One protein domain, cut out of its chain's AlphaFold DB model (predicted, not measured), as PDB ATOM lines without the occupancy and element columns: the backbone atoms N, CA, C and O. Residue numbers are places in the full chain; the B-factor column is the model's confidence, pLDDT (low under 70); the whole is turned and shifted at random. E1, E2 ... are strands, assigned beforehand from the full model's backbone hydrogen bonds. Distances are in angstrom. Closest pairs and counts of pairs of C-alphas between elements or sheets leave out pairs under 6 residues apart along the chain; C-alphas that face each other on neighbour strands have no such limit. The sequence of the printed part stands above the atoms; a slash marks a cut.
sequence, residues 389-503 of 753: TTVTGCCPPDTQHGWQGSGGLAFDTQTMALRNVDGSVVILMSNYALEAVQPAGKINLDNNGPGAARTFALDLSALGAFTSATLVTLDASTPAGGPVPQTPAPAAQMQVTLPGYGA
ATOM      1  N   THR A 389      47.411  91.744 161.470       96.38
ATOM      2  CA  THR A 389      47.612  92.259 160.108       96.38
ATOM      3  C   THR A 389      47.383  91.156 159.074       96.38
ATOM      4  O   THR A 389      47.456  89.960 159.356       96.38
ATOM      5  N   THR A 390      47.037  91.530 157.845       95.06
ATOM      6  CA  THR A 390      46.972  90.601 156.708       95.06
ATOM      7  C   THR A 390      47.623  91.254 155.500       95.06
ATOM      8  O   THR A 390      47.186  92.315 155.057       95.06
ATOM      9  N   VAL A 391      48.669  90.615 154.971       91.12
ATOM     10  CA  VAL A 391      49.498  91.143 153.878       91.12
ATOM     11  C   VAL A 391      49.257  90.346 152.597       91.12
ATOM     12  O   VAL A 391      49.282  89.115 152.603       91.12
ATOM     13  N   THR A 392      48.992  91.040 151.487       88.75
ATOM     14  CA  THR A 392      48.728  90.433 150.169       88.75
ATOM     15  C   THR A 392      49.258  91.298 149.015       88.75
ATOM     16  O   THR A 392      49.780  92.393 149.211       88.75
ATOM     17  N   GLY A 393      49.098  90.830 147.772       75.56
ATOM     18  CA  GLY A 393      49.420  91.587 146.555       75.56
ATOM     19  C   GLY A 393      50.881  91.471 146.126       75.56
ATOM     20  O   GLY A 393      51.143  91.112 144.979       75.56
ATOM     21  N   CYS A 394      51.817  91.720 147.041       74.06
ATOM     22  CA  CYS A 394      53.253  91.571 146.815       74.06
ATOM     23  C   CYS A 394      54.016  91.409 148.144       74.06
ATOM     24  O   CYS A 394      53.468  91.747 149.186       74.06
ATOM     25  N   CYS A 395      55.249  90.900 148.179       69.69
ATOM     26  CA  CYS A 395      56.018  90.280 147.095       69.69
ATOM     27  C   CYS A 395      56.508  88.892 147.527       69.69
ATOM     28  O   CYS A 395      57.310  88.821 148.450       69.69
ATOM     29  N   PRO A 396      56.026  87.788 146.923       65.38
ATOM     30  CA  PRO A 396      56.452  86.436 147.289       65.38
ATOM     31  C   PRO A 396      57.824  86.081 146.677       65.38
ATOM     32  O   PRO A 396      58.171  86.666 145.646       65.38
ATOM     33  N   PRO A 397      58.577  85.117 147.257       65.00
ATOM     34  CA  PRO A 397      59.934  84.738 146.844       65.00
ATOM     35  C   PRO A 397      60.150  84.634 145.332       65.00
ATOM     36  O   PRO A 397      59.546  83.794 144.657       65.00
ATOM     37  N   ASP A 398      61.053  85.465 144.809       59.59
ATOM     38  CA  ASP A 398      61.359  85.560 143.382       59.59
ATOM     39  C   ASP A 398      62.754  85.009 143.056       59.59
ATOM     40  O   ASP A 398      63.766  85.712 142.959       59.59
ATOM     41  N   THR A 399      62.772  83.703 142.800       60.16
ATOM     42  CA  THR A 399      63.977  82.974 142.395       60.16
ATOM     43  C   THR A 399      64.544  83.412 141.038       60.16
ATOM     44  O   THR A 399      65.695  83.081 140.752       60.16
ATOM     45  N   GLN A 400      63.801  84.157 140.205       52.78
ATOM     46  CA  GLN A 400      64.304  84.678 138.926       52.78
ATOM     47  C   GLN A 400      65.137  85.950 139.111       52.78
ATOM     48  O   GLN A 400      66.088  86.165 138.357       52.78
ATOM     49  N   HIS A 401      64.836  86.745 140.141       50.53
ATOM     50  CA  HIS A 401      65.588  87.950 140.503       50.53
ATOM     51  C   HIS A 401      66.605  87.729 141.641       50.53
ATOM     52  O   HIS A 401      67.253  88.674 142.078       50.53
ATOM     53  N   GLY A 402      66.801  86.477 142.072       53.78
ATOM     54  CA  GLY A 402      67.818  86.061 143.049       53.78
ATOM     55  C   GLY A 402      67.292  85.884 144.474       53.78
ATOM     56  O   GLY A 402      67.842  85.078 145.227       53.78
ATOM     57  N   TRP A 403      66.182  86.542 144.818       59.69
ATOM     58  CA  TRP A 403      65.609  86.502 146.157       59.69
ATOM     59  C   TRP A 403      64.905  85.162 146.440       59.69
ATOM     60  O   TRP A 403      63.838  84.850 145.917       59.69
ATOM     61  N   GLN A 404      65.508  84.350 147.306       61.41
ATOM     62  CA  GLN A 404      65.032  83.004 147.666       61.41
ATOM     63  C   GLN A 404      64.094  83.006 148.888       61.41
ATOM     64  O   GLN A 404      63.849  81.956 149.480       61.41
ATOM     65  N   GLY A 405      63.592  84.179 149.280       61.34
ATOM     66  CA  GLY A 405      63.099  84.418 150.631       61.34
ATOM     67  C   GLY A 405      64.252  84.741 151.585       61.34
ATOM     68  O   GLY A 405      65.367  84.234 151.449       61.34
ATOM     69  N   SER A 406      63.977  85.584 152.575       61.22
ATOM     70  CA  SER A 406      64.933  85.926 153.629       61.22
ATOM     71  C   SER A 406      64.741  84.948 154.787       61.22
ATOM     72  O   SER A 406      63.875  85.150 155.626       61.22
ATOM     73  N   GLY A 407      65.471  83.827 154.796       63.19
ATOM     74  CA  GLY A 407      65.518  82.901 155.945       63.19
ATOM     75  C   GLY A 407      64.199  82.203 156.319       63.19
ATOM     76  O   GLY A 407      64.106  81.623 157.397       63.19
ATOM     77  N   GLY A 408      63.181  82.262 155.454       67.50
ATOM     78  CA  GLY A 408      61.825  81.764 155.721       67.50
ATOM     79  C   GLY A 408      60.727  82.834 155.685       67.50
ATOM     80  O   GLY A 408      59.553  82.471 155.748       67.50
ATOM     81  N   LEU A 409      61.066  84.121 155.541       76.94
ATOM     82  CA  LEU A 409      60.075  85.190 155.355       76.94
ATOM     83  C   LEU A 409      59.323  85.034 154.026       76.94
ATOM     84  O   LEU A 409      59.914  84.756 152.979       76.94
ATOM     85  N   ALA A 410      58.002  85.220 154.086       75.88
ATOM     86  CA  ALA A 410      57.086  85.063 152.954       75.88
ATOM     87  C   ALA A 410      57.029  86.288 152.024       75.88
ATOM     88  O   ALA A 410      56.498  86.183 150.917       75.88
ATOM     89  N   PHE A 411      57.562  87.427 152.471       84.25
ATOM     90  CA  PHE A 411      57.569  88.706 151.767       84.25
ATOM     91  C   PHE A 411      58.947  89.377 151.879       84.25
ATOM     92  O   PHE A 411      59.749  88.987 152.726       84.25
ATOM     93  N   ASP A 412      59.217  90.366 151.026       87.62
ATOM     94  CA  ASP A 412      60.400  91.245 151.102       87.62
ATOM     95  C   ASP A 412      60.130  92.565 151.859       87.62
ATOM     96  O   ASP A 412      60.896  93.528 151.808       87.62
ATOM     97  N   THR A 413      59.027  92.570 152.606       92.12
ATOM     98  CA  THR A 413      58.576  93.634 153.501       92.12
ATOM     99  C   THR A 413      57.948  93.028 154.751       92.12
ATOM    100  O   THR A 413      57.374  91.941 154.676       92.12
ATOM    101  N   GLN A 414      57.954  93.742 155.875       94.50
ATOM    102  CA  GLN A 414      57.142  93.397 157.050       94.50
ATOM    103  C   GLN A 414      56.326  94.616 157.507       94.50
ATOM    104  O   GLN A 414      56.594  95.753 157.101       94.50
ATOM    105  N   THR A 415      55.226  94.368 158.221       97.25
ATOM    106  CA  THR A 415      54.379  95.426 158.774       97.25
ATOM    107  C   THR A 415      53.740  94.990 160.083       97.25
ATOM    108  O   THR A 415      52.823  94.163 160.096       97.25
ATOM    109  N   MET A 416      54.192  95.602 161.170       98.38
ATOM    110  CA  MET A 416      53.635  95.487 162.509       98.38
ATOM    111  C   MET A 416      52.736  96.693 162.819       98.38
ATOM    112  O   MET A 416      53.142  97.849 162.692       98.38
ATOM    113  N   ALA A 417      51.503  96.430 163.255       98.69
ATOM    114  CA  ALA A 417      50.572  97.455 163.721       98.69
ATOM    115  C   ALA A 417      50.365  97.322 165.234       98.69
ATOM    116  O   ALA A 417      50.101  96.232 165.732       98.69
ATOM    117  N   LEU A 418      50.484  98.428 165.963       98.50
ATOM    118  CA  LEU A 418      50.595  98.460 167.421       98.50
ATOM    119  C   LEU A 418      49.607  99.463 168.001       98.50
ATOM    120  O   LEU A 418      49.531 100.599 167.534       98.50
ATOM    121  N   ARG A 419      48.850  99.065 169.025       98.12
ATOM    122  CA  ARG A 419      47.890  99.928 169.716       98.12
ATOM    123  C   ARG A 419      48.411 100.366 171.075       98.12
ATOM    124  O   ARG A 419      48.726  99.554 171.940       98.12
ATOM    125  N   ASN A 420      48.417 101.676 171.263       96.06
ATOM    126  CA  ASN A 420      48.665 102.332 172.533       96.06
ATOM    127  C   ASN A 420      47.443 102.265 173.458       96.06
ATOM    128  O   ASN A 420      46.295 102.209 173.014       96.06
ATOM    129  N   VAL A 421      47.686 102.379 174.766       92.00
ATOM    130  CA  VAL A 421      46.632 102.399 175.798       92.00
ATOM    131  C   VAL A 421      45.687 103.611 175.714       92.00
ATOM    132  O   VAL A 421      44.611 103.582 176.307       92.00
ATOM    133  N   ASP A 422      46.055 104.661 174.973       92.44
ATOM    134  CA  ASP A 422      45.196 105.815 174.659       92.44
ATOM    135  C   ASP A 422      44.318 105.602 173.405       92.44
ATOM    136  O   ASP A 422      43.499 106.455 173.062       92.44
ATOM    137  N   GLY A 423      44.470 104.461 172.724       94.81
ATOM    138  CA  GLY A 423      43.781 104.124 171.481       94.81
ATOM    139  C   GLY A 423      44.446 104.660 170.209       94.81
ATOM    140  O   GLY A 423      43.927 104.399 169.123       94.81
ATOM    141  N   SER A 424      45.575 105.375 170.303       96.81
ATOM    142  CA  SER A 424      46.403 105.678 169.131       96.81
ATOM    143  C   SER A 424      47.040 104.397 168.572       96.81
ATOM    144  O   SER A 424      47.223 103.407 169.284       96.81
ATOM    145  N   VAL A 425      47.333 104.390 167.272       98.38
ATOM    146  CA  VAL A 425      47.907 103.230 166.572       98.38
ATOM    147  C   VAL A 425      49.171 103.659 165.845       98.38
ATOM    148  O   VAL A 425      49.150 104.669 165.147       98.38
ATOM    149  N   VAL A 426      50.253 102.896 165.980       98.56
ATOM    150  CA  VAL A 426      51.471 103.055 165.178       98.56
ATOM    151  C   VAL A 426      51.594 101.869 164.233       98.56
ATOM    152  O   VAL A 426      51.409 100.725 164.637       98.56
ATOM    153  N   ILE A 427      51.879 102.140 162.965       98.81
ATOM    154  CA  ILE A 427      52.116 101.128 161.935       98.81
ATOM    155  C   ILE A 427      53.563 101.278 161.488       98.81
ATOM    156  O   ILE A 427      53.907 102.276 160.851       98.81
ATOM    157  N   LEU A 428      54.392 100.306 161.856       98.88
ATOM    158  CA  LEU A 428      55.769 100.163 161.403       98.88
ATOM    159  C   LEU A 428      55.761  99.388 160.080       98.88
ATOM    160  O   LEU A 428      55.093  98.367 159.973       98.88
ATOM    161  N   MET A 429      56.453  99.894 159.064       98.69
ATOM    162  CA  MET A 429      56.555  99.294 157.731       98.69
ATOM    163  C   MET A 429      58.028  99.186 157.348       98.69
ATOM    164  O   MET A 429      58.692 100.209 157.183       98.69
ATOM    165  N   SER A 430      58.518  97.964 157.168       97.81
ATOM    166  CA  SER A 430      59.919  97.661 156.853       97.81
ATOM    167  C   SER A 430      60.046  97.248 155.386       97.81
ATOM    168  O   SER A 430      59.378  96.299 154.970       97.81
ATOM    169  N   ASN A 431      60.897  97.918 154.596       95.31
ATOM    170  CA  ASN A 431      61.186  97.533 153.209       95.31
ATOM    171  C   ASN A 431      62.626  97.034 153.050       95.31
ATOM    172  O   ASN A 431      63.560  97.834 153.031       95.31
ATOM    173  N   TYR A 432      62.784  95.724 152.863       92.38
ATOM    174  CA  TYR A 432      64.060  95.039 152.628       92.38
ATOM    175  C   TYR A 432      64.108  94.365 151.243       92.38
ATOM    176  O   TYR A 432      64.841  93.399 151.022       92.38
ATOM    177  N   ALA A 433      63.335  94.885 150.284       88.50
ATOM    178  CA  ALA A 433      63.352  94.419 148.908       88.50
ATOM    179  C   ALA A 433      64.687  94.725 148.215       88.50
ATOM    180  O   ALA A 433      65.138  95.868 148.186       88.50
ATOM    181  N   LEU A 434      65.290  93.703 147.609       83.50
ATOM    182  CA  LEU A 434      66.574  93.785 146.900       83.50
ATOM    183  C   LEU A 434      66.392  94.381 145.493       83.50
ATOM    184  O   LEU A 434      65.411  94.059 144.813       83.50
ATOM    185  N   GLU A 435      67.346  95.177 144.993       77.19
ATOM    186  CA  GLU A 435      67.310  95.616 143.589       77.19
ATOM    187  C   GLU A 435      67.749  94.488 142.626       77.19
ATOM    188  O   GLU A 435      68.838  93.917 142.743       77.19
ATOM    189  N   ALA A 436      66.928  94.167 141.622       62.66
ATOM    190  CA  ALA A 436      67.241  93.151 140.611       62.66
ATOM    191  C   ALA A 436      68.259  93.645 139.556       62.66
ATOM    192  O   ALA A 436      68.155  94.770 139.067       62.66
ATOM    193  N   VAL A 437      69.201  92.795 139.105       54.53
ATOM    194  CA  VAL A 437      70.167  93.202 138.057       54.53
ATOM    195  C   VAL A 437      69.485  93.427 136.708       54.53
ATOM    196  O   VAL A 437      68.820  92.540 136.172       54.53
ATOM    197  N   GLN A 438      69.818  94.546 136.070       50.66
ATOM    198  CA  GLN A 438      69.803  94.681 134.613       50.66
ATOM    199  C   GLN A 438      71.260  94.684 134.101       50.66
ATOM    200  O   GLN A 438      72.037  95.521 134.560       50.66
ATOM    201  N   PRO A 439      71.693  93.796 133.175       50.34
ATOM    202  CA  PRO A 439      70.933  92.809 132.401       50.34
ATOM    203  C   PRO A 439      71.119  91.346 132.870       50.34
ATOM    204  O   PRO A 439      72.001  91.020 133.666       50.34
ATOM    205  N   ALA A 440      70.308  90.450 132.295       48.44
ATOM    206  CA  ALA A 440      70.256  89.020 132.608       48.44
ATOM    207  C   ALA A 440      71.621  88.297 132.562       48.44
ATOM    208  O   ALA A 440      72.366  88.400 131.586       48.44
ATOM    209  N   GLY A 441      71.900  87.492 133.596       51.84
ATOM    210  CA  GLY A 441      73.083  86.623 133.684       51.84
ATOM    211  C   GLY A 441      74.011  86.890 134.875       51.84
ATOM    212  O   GLY A 441      74.955  86.130 135.081       51.84
ATOM    213  N   LYS A 442      73.744  87.926 135.677       52.19
ATOM    214  CA  LYS A 442      74.341  88.120 137.006       52.19
ATOM    215  C   LYS A 442      73.260  87.999 138.075       52.19
ATOM    216  O   LYS A 442      72.152  88.482 137.873       52.19
ATOM    217  N   ILE A 443      73.605  87.392 139.205       53.84
ATOM    218  CA  ILE A 443      72.778  87.411 140.412       53.84
ATOM    219  C   ILE A 443      73.146  88.695 141.171       53.84
ATOM    220  O   ILE A 443      74.315  88.849 141.527       53.84
ATOM    221  N   ASN A 444      72.192  89.611 141.385       59.69
ATOM    222  CA  ASN A 444      72.307  90.580 142.480       59.69
ATOM    223  C   ASN A 444      71.820  89.847 143.713       59.69
ATOM    224  O   ASN A 444      70.829  89.126 143.646       59.69
ATOM    225  N   LEU A 445      72.493  90.070 144.826       64.81
ATOM    226  CA  LEU A 445      71.997  89.670 146.141       64.81
ATOM    227  C   LEU A 445      71.835  90.909 147.045       64.81
ATOM    228  O   LEU A 445      71.659  90.759 148.249       64.81
ATOM    229  N   ASP A 446      71.916  92.079 146.389       62.41
ATOM    230  CA  ASP A 446      72.229  93.432 146.855       62.41
ATOM    231  C   ASP A 446      73.407  93.495 147.856       62.41
ATOM    232  O   ASP A 446      73.716  92.539 148.564       62.41
ATOM    233  N   ASN A 447      74.204  94.556 147.812       75.12
ATOM    234  CA  ASN A 447      75.439  94.636 148.598       75.12
ATOM    235  C   ASN A 447      75.811  96.099 148.818       75.12
ATOM    236  O   ASN A 447      76.663  96.648 148.106       75.12
ATOM    237  N   ASN A 448      75.137  96.717 149.787       73.44
ATOM    238  CA  ASN A 448      75.175  98.157 150.065       73.44
ATOM    239  C   ASN A 448      74.575  98.998 148.916       73.44
ATOM    240  O   ASN A 448      74.981 100.146 148.711       73.44
ATOM    241  N   GLY A 449      73.650  98.428 148.137       83.00
ATOM    242  CA  GLY A 449      72.880  99.152 147.126       83.00
ATOM    243  C   GLY A 449      71.618  99.809 147.697       83.00
ATOM    244  O   GLY A 449      71.443  99.894 148.916       83.00
ATOM    245  N   PRO A 450      70.751 100.350 146.824       87.94
ATOM    246  CA  PRO A 450      69.607 101.153 147.242       87.94
ATOM    247  C   PRO A 450      68.380 100.325 147.649       87.94
ATOM    248  O   PRO A 450      67.457 100.903 148.222       87.94
ATOM    249  N   GLY A 451      68.327  99.025 147.340       89.62
ATOM    250  CA  GLY A 451      67.097  98.234 147.405       89.62
ATOM    251  C   GLY A 451      66.048  98.650 146.360       89.62
ATOM    252  O   GLY A 451      66.232  99.580 145.574       89.62
ATOM    253  N   ALA A 452      64.912  97.953 146.346       87.88
ATOM    254  CA  ALA A 452      63.805  98.186 145.422       87.88
ATOM    255  C   ALA A 452      62.620  98.899 146.090       87.88
ATOM    256  O   ALA A 452      62.273  98.640 147.242       87.88
ATOM    257  N   ALA A 453      61.942  99.768 145.336       91.75
ATOM    258  CA  ALA A 453      60.785 100.508 145.832       91.75
ATOM    259  C   ALA A 453      59.586  99.600 146.174       91.75
ATOM    260  O   ALA A 453      59.267  98.657 145.437       91.75
ATOM    261  N   ARG A 454      58.868  99.937 147.251       92.94
ATOM    262  CA  ARG A 454      57.611  99.292 147.670       92.94
ATOM    263  C   ARG A 454      56.584 100.342 148.091       92.94
ATOM    264  O   ARG A 454      56.921 101.325 148.746       92.94
ATOM    265  N   THR A 455      55.323 100.118 147.733       95.81
ATOM    266  CA  THR A 455      54.181 100.952 148.132       95.81
ATOM    267  C   THR A 455      53.252 100.147 149.028       95.81
ATOM    268  O   THR A 455      52.566  99.240 148.565       95.81
ATOM    269  N   PHE A 456      53.196 100.503 150.303       97.62
ATOM    270  CA  PHE A 456      52.262  99.956 151.276       97.62
ATOM    271  C   PHE A 456      50.893 100.604 151.056       97.62
ATOM    272  O   PHE A 456      50.710 101.793 151.312       97.62
ATOM    273  N   ALA A 457      49.938  99.832 150.540       97.75
ATOM    274  CA  ALA A 457      48.535 100.213 150.437       97.75
ATOM    275  C   ALA A 457      47.808  99.719 151.692       97.75
ATOM    276  O   ALA A 457      47.529  98.528 151.836       97.75
ATOM    277  N   LEU A 458      47.545 100.643 152.611       98.56
ATOM    278  CA  LEU A 458      46.993 100.362 153.929       98.56
ATOM    279  C   LEU A 458      45.460 100.429 153.889       98.56
ATOM    280  O   LEU A 458      44.907 101.476 153.547       98.56
ATOM    281  N   ASP A 459      44.780  99.353 154.283       98.50
ATOM    282  CA  ASP A 459      43.368  99.362 154.676       98.50
ATOM    283  C   ASP A 459      43.278  99.412 156.205       98.50
ATOM    284  O   ASP A 459      43.633  98.472 156.921       98.50
ATOM    285  N   LEU A 460      42.813 100.562 156.682       98.56
ATOM    286  CA  LEU A 460      42.728 100.962 158.082       98.56
ATOM    287  C   LEU A 460      41.267 101.049 158.545       98.56
ATOM    288  O   LEU A 460      40.991 101.461 159.670       98.56
ATOM    289  N   SER A 461      40.315 100.668 157.685       98.00
ATOM    290  CA  SER A 461      38.875 100.850 157.899       98.00
ATOM    291  C   SER A 461      38.347 100.194 159.179       98.00
ATOM    292  O   SER A 461      37.420 100.720 159.798       98.00
ATOM    293  N   ALA A 462      38.955  99.087 159.619       98.00
ATOM    294  CA  ALA A 462      38.579  98.395 160.850       98.00
ATOM    295  C   ALA A 462      38.957  99.161 162.132       98.00
ATOM    296  O   ALA A 462      38.339  98.934 163.171       98.00
ATOM    297  N   LEU A 463      39.941 100.070 162.079       97.75
ATOM    298  CA  LEU A 463      40.402 100.851 163.235       97.75
ATOM    299  C   LEU A 463      39.451 102.001 163.609       97.75
ATOM    300  O   LEU A 463      39.535 102.535 164.714       97.75
ATOM    301  N   GLY A 464      38.539 102.380 162.709       95.81
ATOM    302  CA  GLY A 464      37.662 103.536 162.874       95.81
ATOM    303  C   GLY A 464      38.284 104.833 162.348       95.81
ATOM    304  O   GLY A 464      39.022 104.830 161.366       95.81
ATOM    305  N   ALA A 465      37.926 105.962 162.964       96.12
ATOM    306  CA  ALA A 465      38.362 107.292 162.540       96.12
ATOM    307  C   ALA A 465      39.415 107.882 163.490       96.12
ATOM    308  O   ALA A 465      39.333 107.707 164.708       96.12
ATOM    309  N   PHE A 466      40.353 108.638 162.918       97.25
ATOM    310  CA  PHE A 466      41.395 109.372 163.634       97.25
ATOM    311  C   PHE A 466      41.373 110.853 163.245       97.25
ATOM    312  O   PHE A 466      41.105 111.184 162.088       97.25
ATOM    313  N   THR A 467      41.663 111.749 164.190       96.12
ATOM    314  CA  THR A 467      41.750 113.198 163.933       96.12
ATOM    315  C   THR A 467      43.089 113.638 163.351       96.12
ATOM    316  O   THR A 467      43.146 114.661 162.673       96.12
ATOM    317  N   SER A 468      44.165 112.894 163.615       96.00
ATOM    318  CA  SER A 468      45.511 113.197 163.130       96.00
ATOM    319  C   SER A 468      46.252 111.939 162.687       96.00
ATOM    320  O   SER A 468      46.002 110.833 163.173       96.00
ATOM    321  N   ALA A 469      47.162 112.131 161.735       97.38
ATOM    322  CA  ALA A 469      48.114 111.138 161.282       97.38
ATOM    323  C   ALA A 469      49.476 111.824 161.132       97.38
ATOM    324  O   ALA A 469      49.555 112.916 160.566       97.38
ATOM    325  N   THR A 470      50.529 111.180 161.627       97.81
ATOM    326  CA  THR A 470      51.916 111.624 161.480       97.81
ATOM    327  C   THR A 470      52.713 110.493 160.850       97.81
ATOM    328  O   THR A 470      52.700 109.374 161.358       97.81
ATOM    329  N   LEU A 471      53.388 110.774 159.740       98.38
ATOM    330  CA  LEU A 471      54.228 109.835 159.005       98.38
ATOM    331  C   LEU A 471      55.694 110.246 159.140       98.38
ATOM    332  O   LEU A 471      56.042 111.400 158.892       98.38
ATOM    333  N   VAL A 472      56.546 109.290 159.483       98.38
ATOM    334  CA  VAL A 472      58.005 109.417 159.488       98.38
ATOM    335  C   VAL A 472      58.573 108.363 158.547       98.38
ATOM    336  O   VAL A 472      58.139 107.214 158.572       98.38
ATOM    337  N   THR A 473      59.525 108.759 157.705       98.50
ATOM    338  CA  THR A 473      60.200 107.893 156.729       98.50
ATOM    339  C   THR A 473      61.703 107.938 156.965       98.50
ATOM    340  O   THR A 473      62.295 109.017 156.956       98.50
ATOM    341  N   LEU A 474      62.301 106.768 157.164       98.44
ATOM    342  CA  LEU A 474      63.724 106.535 157.388       98.44
ATOM    343  C   LEU A 474      64.290 105.855 156.136       98.44
ATOM    344  O   LEU A 474      64.335 104.630 156.043       98.44
ATOM    345  N   ASP A 475      64.664 106.662 155.146       97.31
ATOM    346  CA  ASP A 475      65.182 106.218 153.845       97.31
ATOM    347  C   ASP A 475      66.365 107.084 153.354       97.31
ATOM    348  O   ASP A 475      66.888 107.927 154.087       97.31
ATOM    349  N   ALA A 476      66.795 106.900 152.100       95.56
ATOM    350  CA  ALA A 476      67.899 107.642 151.478       95.56
ATOM    351  C   ALA A 476      67.721 109.178 151.405       95.56
ATOM    352  O   ALA A 476      68.677 109.880 151.076       95.56
ATOM    353  N   SER A 477      66.527 109.711 151.682       96.00
ATOM    354  CA  SER A 477      66.239 111.150 151.737       96.00
ATOM    355  C   SER A 477      66.335 111.754 153.145       96.00
ATOM    356  O   SER A 477      66.252 112.976 153.286       96.00
ATOM    357  N   THR A 478      66.535 110.926 154.177       97.19
ATOM    358  CA  THR A 478      66.599 111.344 155.588       97.19
ATOM    359  C   THR A 478      67.746 112.342 155.818       97.19
ATOM    360  O   THR A 478      68.907 112.003 155.570       97.19
ATOM    361  N   PRO A 479      67.471 113.570 156.300       96.69
ATOM    362  CA  PRO A 479      68.509 114.522 156.692       96.69
ATOM    363  C   PRO A 479      69.390 113.997 157.835       96.69
ATOM    364  O   PRO A 479      68.932 113.254 158.696       96.69
ATOM    365  N   ALA A 480      70.640 114.466 157.914       91.94
ATOM    366  CA  ALA A 480      71.555 114.101 159.006       91.94
ATOM    367  C   ALA A 480      71.044 114.512 160.406       91.94
ATOM    368  O   ALA A 480      71.382 113.875 161.397       91.94
ATOM    369  N   GLY A 481      70.209 115.557 160.484       93.12
ATOM    370  CA  GLY A 481      69.509 115.983 161.705       93.12
ATOM    371  C   GLY A 481      68.159 115.293 161.933       93.12
ATOM    372  O   GLY A 481      67.305 115.872 162.597       93.12
ATOM    373  N   GLY A 482      67.945 114.122 161.331       96.06
ATOM    374  CA  GLY A 482      66.756 113.294 161.506       96.06
ATOM    375  C   GLY A 482      65.683 113.470 160.429       96.06
ATOM    376  O   GLY A 482      65.689 114.451 159.675       96.06
ATOM    377  N   PRO A 483      64.755 112.501 160.317       96.75
ATOM    378  CA  PRO A 483      63.649 112.556 159.370       96.75
ATOM    379  C   PRO A 483      62.675 113.679 159.735       96.75
ATOM    380  O   PRO A 483      62.475 114.003 160.904       96.75
ATOM    381  N   VAL A 484      62.024 114.254 158.724       95.50
ATOM    382  CA  VAL A 484      61.043 115.333 158.906       95.50
ATOM    383  C   VAL A 484      59.635 114.731 158.992       95.50
ATOM    384  O   VAL A 484      59.168 114.190 157.984       95.50
ATOM    385  N   PRO A 485      58.923 114.836 160.133       95.38
ATOM    386  CA  PRO A 485      57.570 114.309 160.255       95.38
ATOM    387  C   PRO A 485      56.594 115.000 159.296       95.38
ATOM    388  O   PRO A 485      56.523 116.228 159.218       95.38
ATOM    389  N   GLN A 486      55.806 114.200 158.587       97.06
ATOM    390  CA  GLN A 486      54.751 114.644 157.680       97.06
ATOM    391  C   GLN A 486      53.384 114.450 158.339       97.06
ATOM    392  O   GLN A 486      53.191 113.504 159.097       97.06
ATOM    393  N   THR A 487      52.406 115.299 158.023       96.56
ATOM    394  CA  THR A 487      51.045 115.230 158.586       96.56
ATOM    395  C   THR A 487      49.988 114.980 157.501       96.56
ATOM    396  O   THR A 487      49.247 115.893 157.124       96.56
ATOM    397  N   PRO A 488      49.916 113.757 156.934       97.69
ATOM    398  CA  PRO A 488      48.884 113.411 155.960       97.69
ATOM    399  C   PRO A 488      47.480 113.486 156.579       97.69
ATOM    400  O   PRO A 488      47.294 113.319 157.783       97.69
ATOM    401  N   ALA A 489      46.460 113.697 155.745       97.38
ATOM    402  CA  ALA A 489      45.076 113.594 156.196       97.38
ATOM    403  C   ALA A 489      44.750 112.125 156.559       97.38
ATOM    404  O   ALA A 489      44.968 111.251 155.715       97.38
ATOM    405  N   PRO A 490      44.215 111.831 157.762       97.31
ATOM    406  CA  PRO A 490      43.786 110.482 158.117       97.31
ATOM    407  C   PRO A 490      42.688 109.985 157.176       97.31
ATOM    408  O   PRO A 490      41.723 110.700 156.895       97.31
ATOM    409  N   ALA A 491      42.807 108.741 156.721       97.81
ATOM    410  CA  ALA A 491      41.818 108.105 155.863       97.81
ATOM    411  C   ALA A 491      41.727 106.604 156.156       97.81
ATOM    412  O   ALA A 491      42.692 105.981 156.587       97.81
ATOM    413  N   ALA A 492      40.566 106.008 155.870       97.38
ATOM    414  CA  ALA A 492      40.363 104.561 155.986       97.38
ATOM    415  C   ALA A 492      41.227 103.751 154.999       97.38
ATOM    416  O   ALA A 492      41.427 102.559 155.198       97.38
ATOM    417  N   GLN A 493      41.731 104.396 153.943       98.19
ATOM    418  CA  GLN A 493      42.725 103.846 153.028       98.19
ATOM    419  C   GLN A 493      43.846 104.867 152.840       98.19
ATOM    420  O   GLN A 493      43.572 106.030 152.540       98.19
ATOM    421  N   MET A 494      45.095 104.441 153.015       98.44
ATOM    422  CA  MET A 494      46.285 105.294 152.905       98.44
ATOM    423  C   MET A 494      47.366 104.598 152.072       98.44
ATOM    424  O   MET A 494      47.330 103.384 151.880       98.44
ATOM    425  N   GLN A 495      48.323 105.368 151.552       97.62
ATOM    426  CA  GLN A 495      49.480 104.831 150.836       97.62
ATOM    427  C   GLN A 495      50.771 105.443 151.370       97.62
ATOM    428  O   GLN A 495      50.842 106.654 151.574       97.62
ATOM    429  N   VAL A 496      51.782 104.599 151.565       98.25
ATOM    430  CA  VAL A 496      53.147 104.993 151.932       98.25
ATOM    431  C   VAL A 496      54.099 104.309 150.957       98.25
ATOM    432  O   VAL A 496      54.028 103.096 150.779       98.25
ATOM    433  N   THR A 497      54.976 105.067 150.304       97.31
ATOM    434  CA  THR A 497      55.959 104.524 149.356       97.31
ATOM    435  C   THR A 497      57.358 104.723 149.910       97.31
ATOM    436  O   THR A 497      57.755 105.857 150.158       97.31
ATOM    437  N   LEU A 498      58.106 103.629 150.051       97.25
ATOM    438  CA  LEU A 498      59.545 103.661 150.299       97.25
ATOM    439  C   LEU A 498      60.268 103.474 148.952       97.25
ATOM    440  O   LEU A 498      59.946 102.528 148.225       97.25
ATOM    441  N   PRO A 499      61.203 104.366 148.566       94.88
ATOM    442  CA  PRO A 499      61.826 104.361 147.236       94.88
ATOM    443  C   PRO A 499      62.885 103.262 147.044       94.88
ATOM    444  O   PRO A 499      63.313 103.014 145.921       94.88
ATOM    445  N   GLY A 500      63.289 102.616 148.133       93.81
ATOM    446  CA  GLY A 500      64.305 101.574 148.226       93.81
ATOM    447  C   GLY A 500      64.305 101.034 149.655       93.81
ATOM    448  O   GLY A 500      63.275 101.134 150.333       93.81
ATOM    449  N   TYR A 501      65.439 100.529 150.135       96.00
ATOM    450  CA  TYR A 501      65.604 100.176 151.542       96.00
ATOM    451  C   TYR A 501      65.203 101.323 152.467       96.00
ATOM    452  O   TYR A 501      65.518 102.491 152.217       96.00
ATOM    453  N   GLY A 502      64.526 100.970 153.551       98.06
ATOM    454  CA  GLY A 502      64.154 101.904 154.595       98.06
ATOM    455  C   GLY A 502      63.016 101.378 155.452       98.06
ATOM    456  O   GLY A 502      62.548 100.247 155.287       98.06
ATOM    457  N   ALA A 503      62.540 102.247 156.334       98.75
ATOM    458  CA  ALA A 503      61.362 102.005 157.146       98.75
ATOM    459  C   ALA A 503      60.447 103.233 157.177       98.75
ATOM    460  O   ALA A 503      60.879 104.361 156.935       98.75
TER     461      ALA A 503
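Overview. This is residues 389 to 503 of the 753 residues of an uncharacterized protein of Candidatus Sulfopaludibacter sp. SbA4 (UniProt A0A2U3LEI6). Little of this domain is regular structure: two two-stranded ribbons, E2 with E3 and E4 with E6, lie partly face to face, with E1 and E5 at opposite edges and loop 432 to 453 reaching beyond one end. The 115 printed residues have six named strands, E1 to E6, 37 residues in all, and no named helix; both pairs are antiparallel. This all-strand domain is only just loose, close to compact: radius of gyration of the C-alphas 16.1 A, spans 51 by 34 by 21 A.

Arrangement. The closest C-alphas of E1, residues 389 to 392, and E2, residues 413 to 419, are Thr 389 and Ala 417, 7.0 A apart. E2 and E3, residues 425 to 431, form an antiparallel hairpin, N 416 and O 428 within hydrogen-bond range at 3.1 A. E4, residues 454 to 459, is antiparallel to E6, residues 493 to 498, N 456 and O 496 at 2.8 A. E5, residues 468 to 474, pairs with no named strand.

Along the chain. C-alpha 389 is at (47.612, 92.259, 160.108), C-alpha 498 at (59.545, 103.661, 150.299). E2 measures 20.4 A, E5 20.2 A.

Size, cuts and confidence. The farthest C-alphas, Asp 422 and Gly 441, are 53.2 A apart. The printed part has no cut. Links E1 to E2, E3 to E4 and E5 to E6 are long. Residues 395 to 408 and 436 to 446 have pLDDT under 70.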